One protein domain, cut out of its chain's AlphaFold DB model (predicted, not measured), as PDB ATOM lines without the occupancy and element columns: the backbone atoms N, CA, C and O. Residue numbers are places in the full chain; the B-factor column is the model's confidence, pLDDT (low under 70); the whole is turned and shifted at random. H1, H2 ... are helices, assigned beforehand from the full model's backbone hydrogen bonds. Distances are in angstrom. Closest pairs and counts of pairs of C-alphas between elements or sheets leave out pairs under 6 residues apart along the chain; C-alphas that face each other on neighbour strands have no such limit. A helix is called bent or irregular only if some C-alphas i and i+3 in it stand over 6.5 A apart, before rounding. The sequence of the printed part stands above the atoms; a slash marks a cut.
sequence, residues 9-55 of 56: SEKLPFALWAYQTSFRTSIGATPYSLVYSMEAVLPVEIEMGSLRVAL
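AT A GLANCE: This is residues 9 to 55 of the 56 residues of an uncharacterized protein of Vitis vinifera (UniProt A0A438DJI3). The model is a loose, open U: the longest helix, H1, and H3 are its two arms, side by side with few contacts, and the short H2 stands across near the closed end. The printed part has 47 residues with three named helices, H1, H2, H3 in chain order, and no named strand; the class is all helix. It is loose, with a radius of gyration of the C-alphas of 12.2 A, and spans 38 by 19 by 13 A.

HOW THE PARTS SIT: H1, residues 9 to 21, touches H2, residues 31 to 36, with residues 19 to 21 alone; the closest C-alphas, of Gln 20 and Pro 31, are 5.0 A apart. Their lines are about perpendicular, at 78 degrees. H3, residues 44 to 53, is close to H1 but not clearly touching; the closest C-alphas, of Phe 14 and Ile 46, are 7.3 A apart. H1 and H3 run opposite ways at a shallow tilt of 19 degrees. H2 and H3 are apart. Every O i to N i+4 pair is within hydrogen-bond range in H2 and H3, and 7 of 9 in H1.

IN THESE COORDINATES: H1 begins at C-alpha 9 (179.053, 138.033, 159.506) and is 19.3 A long; it is only just irregular, with C-alphas 10 and 13 6.9 A apart. H2 is 9.0 A long. H3, 14.1 A long, ends at C-alpha 53 (166.681, 139.153, 160.384).

THE WHOLE: The C-alphas of Ser 26 and Leu 55, the two farthest apart, are 39.5 A apart. The printed part has no cut, and both links are short. Residues 42 to 55 have pLDDT under 70.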
ATOM      1  N   SER A   9     179.558 138.404 160.828       83.50
ATOM      2  CA  SER A   9     179.053 138.033 159.506       83.50
ATOM      3  C   SER A   9     177.716 138.704 159.207       83.50
ATOM      4  O   SER A   9     177.464 139.066 158.063       83.50
ATOM      5  N   GLU A  10     176.872 138.896 160.219       83.38
ATOM      6  CA  GLU A  10     175.575 139.562 160.076       83.38
ATOM      7  C   GLU A  10     175.739 141.079 159.955       83.38
ATOM      8  O   GLU A  10     174.983 141.739 159.248       83.38
ATOM      9  N   LYS A  11     176.776 141.639 160.589       82.75
ATOM     10  CA  LYS A  11     177.101 143.074 160.532       82.75
ATOM     11  C   LYS A  11     177.932 143.470 159.314       82.75
ATOM     12  O   LYS A  11     177.941 144.644 158.941       82.75
ATOM     13  N   LEU A  12     178.620 142.519 158.683       85.56
ATOM     14  CA  LEU A  12     179.516 142.768 157.554       85.56
ATOM     15  C   LEU A  12     178.827 143.486 156.378       85.56
ATOM     16  O   LEU A  12     179.409 144.461 155.892       85.56
ATOM     17  N   PRO A  13     177.614 143.099 155.930       86.12
ATOM     18  CA  PRO A  13     176.934 143.798 154.840       86.12
ATOM     19  C   PRO A  13     176.653 145.266 155.178       86.12
ATOM     20  O   PRO A  13     176.877 146.144 154.348       86.12
ATOM     21  N   PHE A  14     176.248 145.550 156.419       83.81
ATOM     22  CA  PHE A  14     175.989 146.913 156.886       83.81
ATOM     23  C   PHE A  14     177.273 147.743 156.976       83.81
ATOM     24  O   PHE A  14     177.292 148.900 156.562       83.81
ATOM     25  N   ALA A  15     178.365 147.155 157.473       88.75
ATOM     26  CA  ALA A  15     179.660 147.824 157.557       88.75
ATOM     27  C   ALA A  15     180.238 148.139 156.166       88.75
ATOM     28  O   ALA A  15     180.743 149.240 155.937       88.75
ATOM     29  N   LEU A  16     180.130 147.198 155.223       88.94
ATOM     30  CA  LEU A  16     180.524 147.407 153.827       88.94
ATOM     31  C   LEU A  16     179.692 148.504 153.170       88.94
ATOM     32  O   LEU A  16     180.256 149.375 152.510       88.94
ATOM     33  N   TRP A  17     178.377 148.489 153.384       87.06
ATOM     34  CA  TRP A  17     177.485 149.519 152.871       87.06
ATOM     35  C   TRP A  17     177.866 150.903 153.396       87.06
ATOM     36  O   TRP A  17     178.139 151.806 152.609       87.06
ATOM     37  N   ALA A  18     178.007 151.040 154.717       89.19
ATOM     38  CA  ALA A  18     178.424 152.289 155.345       89.19
ATOM     39  C   ALA A  18     179.771 152.786 154.799       89.19
ATOM     40  O   ALA A  18     179.936 153.976 154.545       89.19
ATOM     41  N   TYR A  19     180.730 151.885 154.573       89.75
ATOM     42  CA  TYR A  19     182.014 152.249 153.983       89.75
ATOM     43  C   TYR A  19     181.884 152.734 152.532       89.75
ATOM     44  O   TYR A  19     182.536 153.707 152.157       89.75
ATOM     45  N   GLN A  20     181.048 152.087 151.717       89.69
ATOM     46  CA  GLN A  20     180.856 152.454 150.313       89.69
ATOM     47  C   GLN A  20     180.118 153.784 150.142       89.69
ATOM     48  O   GLN A  20     180.444 154.541 149.229       89.69
ATOM     49  N   THR A  21     179.153 154.085 151.009       86.88
ATOM     50  CA  THR A  21     178.334 155.301 150.908       86.88
ATOM     51  C   THR A  21     178.868 156.471 151.728       86.88
ATOM     52  O   THR A  21     178.369 157.585 151.594       86.88
ATOM     53  N   SER A  22     179.858 156.253 152.595       90.88
ATOM     54  CA  SER A  22     180.443 157.333 153.388       90.88
ATOM     55  C   SER A  22     181.335 158.231 152.535       90.88
ATOM     56  O   SER A  22     182.181 157.769 151.764       90.88
ATOM     57  N   PHE A  23     181.153 159.542 152.688       89.81
ATOM     58  CA  PHE A  23     181.959 160.535 151.996       89.81
ATOM     59  C   PHE A  23     183.394 160.502 152.508       89.81
ATOM     60  O   PHE A  23     183.655 160.671 153.702       89.81
ATOM     61  N   ARG A  24     184.348 160.332 151.594       93.69
ATOM     62  CA  ARG A  24     185.759 160.272 151.951       93.69
ATOM     63  C   ARG A  24     186.442 161.576 151.585       93.69
ATOM     64  O   ARG A  24     186.706 161.840 150.417       93.69
ATOM     65  N   THR A  25     186.793 162.368 152.594       93.31
ATOM     66  CA  THR A  25     187.435 163.685 152.419       93.31
ATOM     67  C   THR A  25     188.744 163.625 151.635       93.31
ATOM     68  O   THR A  25     189.051 164.556 150.903       93.31
ATOM     69  N   SER A  26     189.488 162.518 151.724       94.56
ATOM     70  CA  SER A  26     190.725 162.317 150.958       94.56
ATOM     71  C   SER A  26     190.502 162.157 149.451       94.56
ATOM     72  O   SER A  26     191.425 162.400 148.685       94.56
ATOM     73  N   ILE A  27     189.315 161.708 149.030       91.00
ATOM     74  CA  ILE A  27     188.965 161.487 147.615       91.00
ATOM     75  C   ILE A  27     187.939 162.528 147.130       91.00
ATOM     76  O   ILE A  27     187.774 162.728 145.934       91.00
ATOM     77  N   GLY A  28     187.264 163.221 148.050       93.75
ATOM     78  CA  GLY A  28     186.233 164.209 147.734       93.75
ATOM     79  C   GLY A  28     184.931 163.595 147.213       93.75
ATOM     80  O   GLY A  28     184.111 164.316 146.655       93.75
ATOM     81  N   ALA A  29     184.746 162.283 147.374       92.38
ATOM     82  CA  ALA A  29     183.595 161.532 146.884       92.38
ATOM     83  C   ALA A  29     183.319 160.310 147.775       92.38
ATOM     84  O   ALA A  29     184.130 159.955 148.642       92.38
ATOM     85  N   THR A  30     182.180 159.652 147.560       92.94
ATOM     86  CA  THR A  30     181.900 158.339 148.153       92.94
ATOM     87  C   THR A  30     182.568 157.249 147.303       92.94
ATOM     88  O   THR A  30     182.627 157.376 146.077       92.94
ATOM     89  N   PRO A  31     183.088 156.158 147.893       90.94
ATOM     90  CA  PRO A  31     183.602 155.040 147.100       90.94
ATOM     91  C   PRO A  31     182.574 154.485 146.101       90.94
ATOM     92  O   PRO A  31     182.949 154.075 145.005       90.94
ATOM     93  N   TYR A  32     181.287 154.510 146.456       89.44
ATOM     94  CA  TYR A  32     180.195 154.090 145.584       89.44
ATOM     95  C   TYR A  32     180.083 154.961 144.326       89.44
ATOM     96  O   TYR A  32     180.008 154.422 143.219       89.44
ATOM     97  N   SER A  33     180.137 156.293 144.463       90.06
ATOM     98  CA  SER A  33     180.007 157.187 143.308       90.06
ATOM     99  C   SER A  33     181.178 157.092 142.337       90.06
ATOM    100  O   SER A  33     180.995 157.312 141.146       90.06
ATOM    101  N   LEU A  34     182.349 156.639 142.789       91.44
ATOM    102  CA  LEU A  34     183.481 156.353 141.904       91.44
ATOM    103  C   LEU A  34     183.290 155.084 141.066       91.44
ATOM    104  O   LEU A  34     183.745 155.035 139.927       91.44
ATOM    105  N   VAL A  35     182.638 154.056 141.615       88.25
ATOM    106  CA  VAL A  35     182.423 152.780 140.911       88.25
ATOM    107  C   VAL A  35     181.251 152.883 139.940       88.25
ATOM    108  O   VAL A  35     181.344 152.424 138.805       88.25
ATOM    109  N   TYR A  36     180.157 153.504 140.376       87.31
ATOM    110  CA  TYR A  36     178.903 153.530 139.623       87.31
ATOM    111  C   TYR A  36     178.625 154.864 138.930       87.31
ATOM    112  O   TYR A  36     177.635 154.978 138.215       87.31
ATOM    113  N   SER A  37     179.485 155.875 139.116       88.25
ATOM    114  CA  SER A  37     179.279 157.239 138.596       88.25
ATOM    115  C   SER A  37     177.945 157.871 139.032       88.25
ATOM    116  O   SER A  37     177.418 158.750 138.355       88.25
ATOM    117  N   MET A  38     177.386 157.419 140.161       84.81
ATOM    118  CA  MET A  38     176.115 157.880 140.721       84.81
ATOM    119  C   MET A  38     176.179 157.877 142.248       84.81
ATOM    120  O   MET A  38     176.801 156.999 142.843       84.81
ATOM    121  N   GLU A  39     175.524 158.842 142.889       82.44
ATOM    122  CA  GLU A  39     175.402 158.859 144.348       82.44
ATOM    123  C   GLU A  39     174.575 157.670 144.852       82.44
ATOM    124  O   GLU A  39     173.609 157.238 144.216       82.44
ATOM    125  N   ALA A  40     174.970 157.128 146.003       78.69
ATOM    126  CA  ALA A  40     174.288 155.985 146.587       78.69
ATOM    127  C   ALA A  40     172.889 156.391 147.074       78.69
ATOM    128  O   ALA A  40     172.741 157.189 147.999       78.69
ATOM    129  N   VAL A  41     171.856 155.807 146.473       75.88
ATOM    130  CA  VAL A  41     170.487 155.833 146.995       75.88
ATOM    131  C   VAL A  41     170.316 154.561 147.815       75.88
ATOM    132  O   VAL A  41     170.627 153.487 147.309       75.88
ATOM    133  N   LEU A  42     169.879 154.672 149.074       66.94
ATOM    134  CA  LEU A  42     169.688 153.520 149.965       66.94
ATOM    135  C   LEU A  42     168.828 152.443 149.272       66.94
ATOM    136  O   LEU A  42     167.650 152.698 149.014       66.94
ATOM    137  N   PRO A  43     169.381 151.258 148.955       60.75
ATOM    138  CA  PRO A  43     168.616 150.191 148.357       60.75
ATOM    139  C   PRO A  43     167.774 149.535 149.444       60.75
ATOM    140  O   PRO A  43     168.249 149.245 150.547       60.75
ATOM    141  N   VAL A  44     166.526 149.241 149.088       57.75
ATOM    142  CA  VAL A  44     165.569 148.524 149.940       57.75
ATOM    143  C   VAL A  44     166.111 147.163 150.397       57.75
ATOM    144  O   VAL A  44     165.631 146.606 151.370       57.75
ATOM    145  N   GLU A  45     167.135 146.627 149.731       53.38
ATOM    146  CA  GLU A  45     167.784 145.353 150.053       53.38
ATOM    147  C   GLU A  45     168.555 145.379 151.387       53.38
ATOM    148  O   GLU A  45     168.554 144.374 152.097       53.38
ATOM    149  N   ILE A  46     169.149 146.516 151.782       58.44
ATOM    150  CA  ILE A  46     169.779 146.682 153.111       58.44
ATOM    151  C   ILE A  46     168.695 146.695 154.204       58.44
ATOM    152  O   ILE A  46     168.859 146.094 155.266       58.44
ATOM    153  N   GLU A  47     167.556 147.334 153.922       54.97
ATOM    154  CA  GLU A  47     166.393 147.370 154.816       54.97
ATOM    155  C   GLU A  47     165.701 145.996 154.898       54.97
ATOM    156  O   GLU A  47     165.392 145.523 155.988       54.97
ATOM    157  N   MET A  48     165.542 145.292 153.773       54.12
ATOM    158  CA  MET A  48     164.961 143.946 153.704       54.12
ATOM    159  C   MET A  48     165.860 142.874 154.325       54.12
ATOM    160  O   MET A  48     165.339 141.911 154.886       54.12
ATOM    161  N   GLY A  49     167.186 143.027 154.272       51.94
ATOM    162  CA  GLY A  49     168.113 142.210 155.058       51.94
ATOM    163  C   GLY A  49     167.878 142.384 156.559       51.94
ATOM    164  O   GLY A  49     167.817 141.400 157.290       51.94
ATOM    165  N   SER A  50     167.624 143.620 157.002       52.03
ATOM    166  CA  SER A  50     167.264 143.921 158.391       52.03
ATOM    167  C   SER A  50     165.863 143.416 158.773       52.03
ATOM    168  O   SER A  50     165.677 142.952 159.892       52.03
ATOM    169  N   LEU A  51     164.884 143.453 157.858       51.97
ATOM    170  CA  LEU A  51     163.522 142.945 158.089       51.97
ATOM    171  C   LEU A  51     163.442 141.414 158.098       51.97
ATOM    172  O   LEU A  51     162.655 140.857 158.854       51.97
ATOM    173  N   ARG A  52     164.253 140.723 157.287       41.97
ATOM    174  CA  ARG A  52     164.345 139.254 157.318       41.97
ATOM    175  C   ARG A  52     165.020 138.749 158.590       41.97
ATOM    176  O   ARG A  52     164.574 137.741 159.114       41.97
ATOM    177  N   VAL A  53     166.038 139.455 159.090       51.00
ATOM    178  CA  VAL A  53     166.681 139.153 160.384       51.00
ATOM    179  C   VAL A  53     165.769 139.518 161.564       51.00
ATOM    180  O   VAL A  53     165.797 138.848 162.584       51.00
ATOM    181  N   ALA A  54     164.913 140.538 161.433       48.44
ATOM    182  CA  ALA A  54     163.957 140.919 162.478       48.44
ATOM    183  C   ALA A  54     162.713 140.012 162.578       48.44
ATOM    184  O   ALA A  54     161.932 140.174 163.516       48.44
ATOM    185  N   LEU A  55     162.493 139.114 161.610       46.25
ATOM    186  CA  LEU A  55     161.361 138.179 161.593       46.25
ATOM    187  C   LEU A  55     161.741 136.759 162.063       46.25
ATOM    188  O   LEU A  55     160.861 135.901 162.117       46.25
TER     189      LEU A  55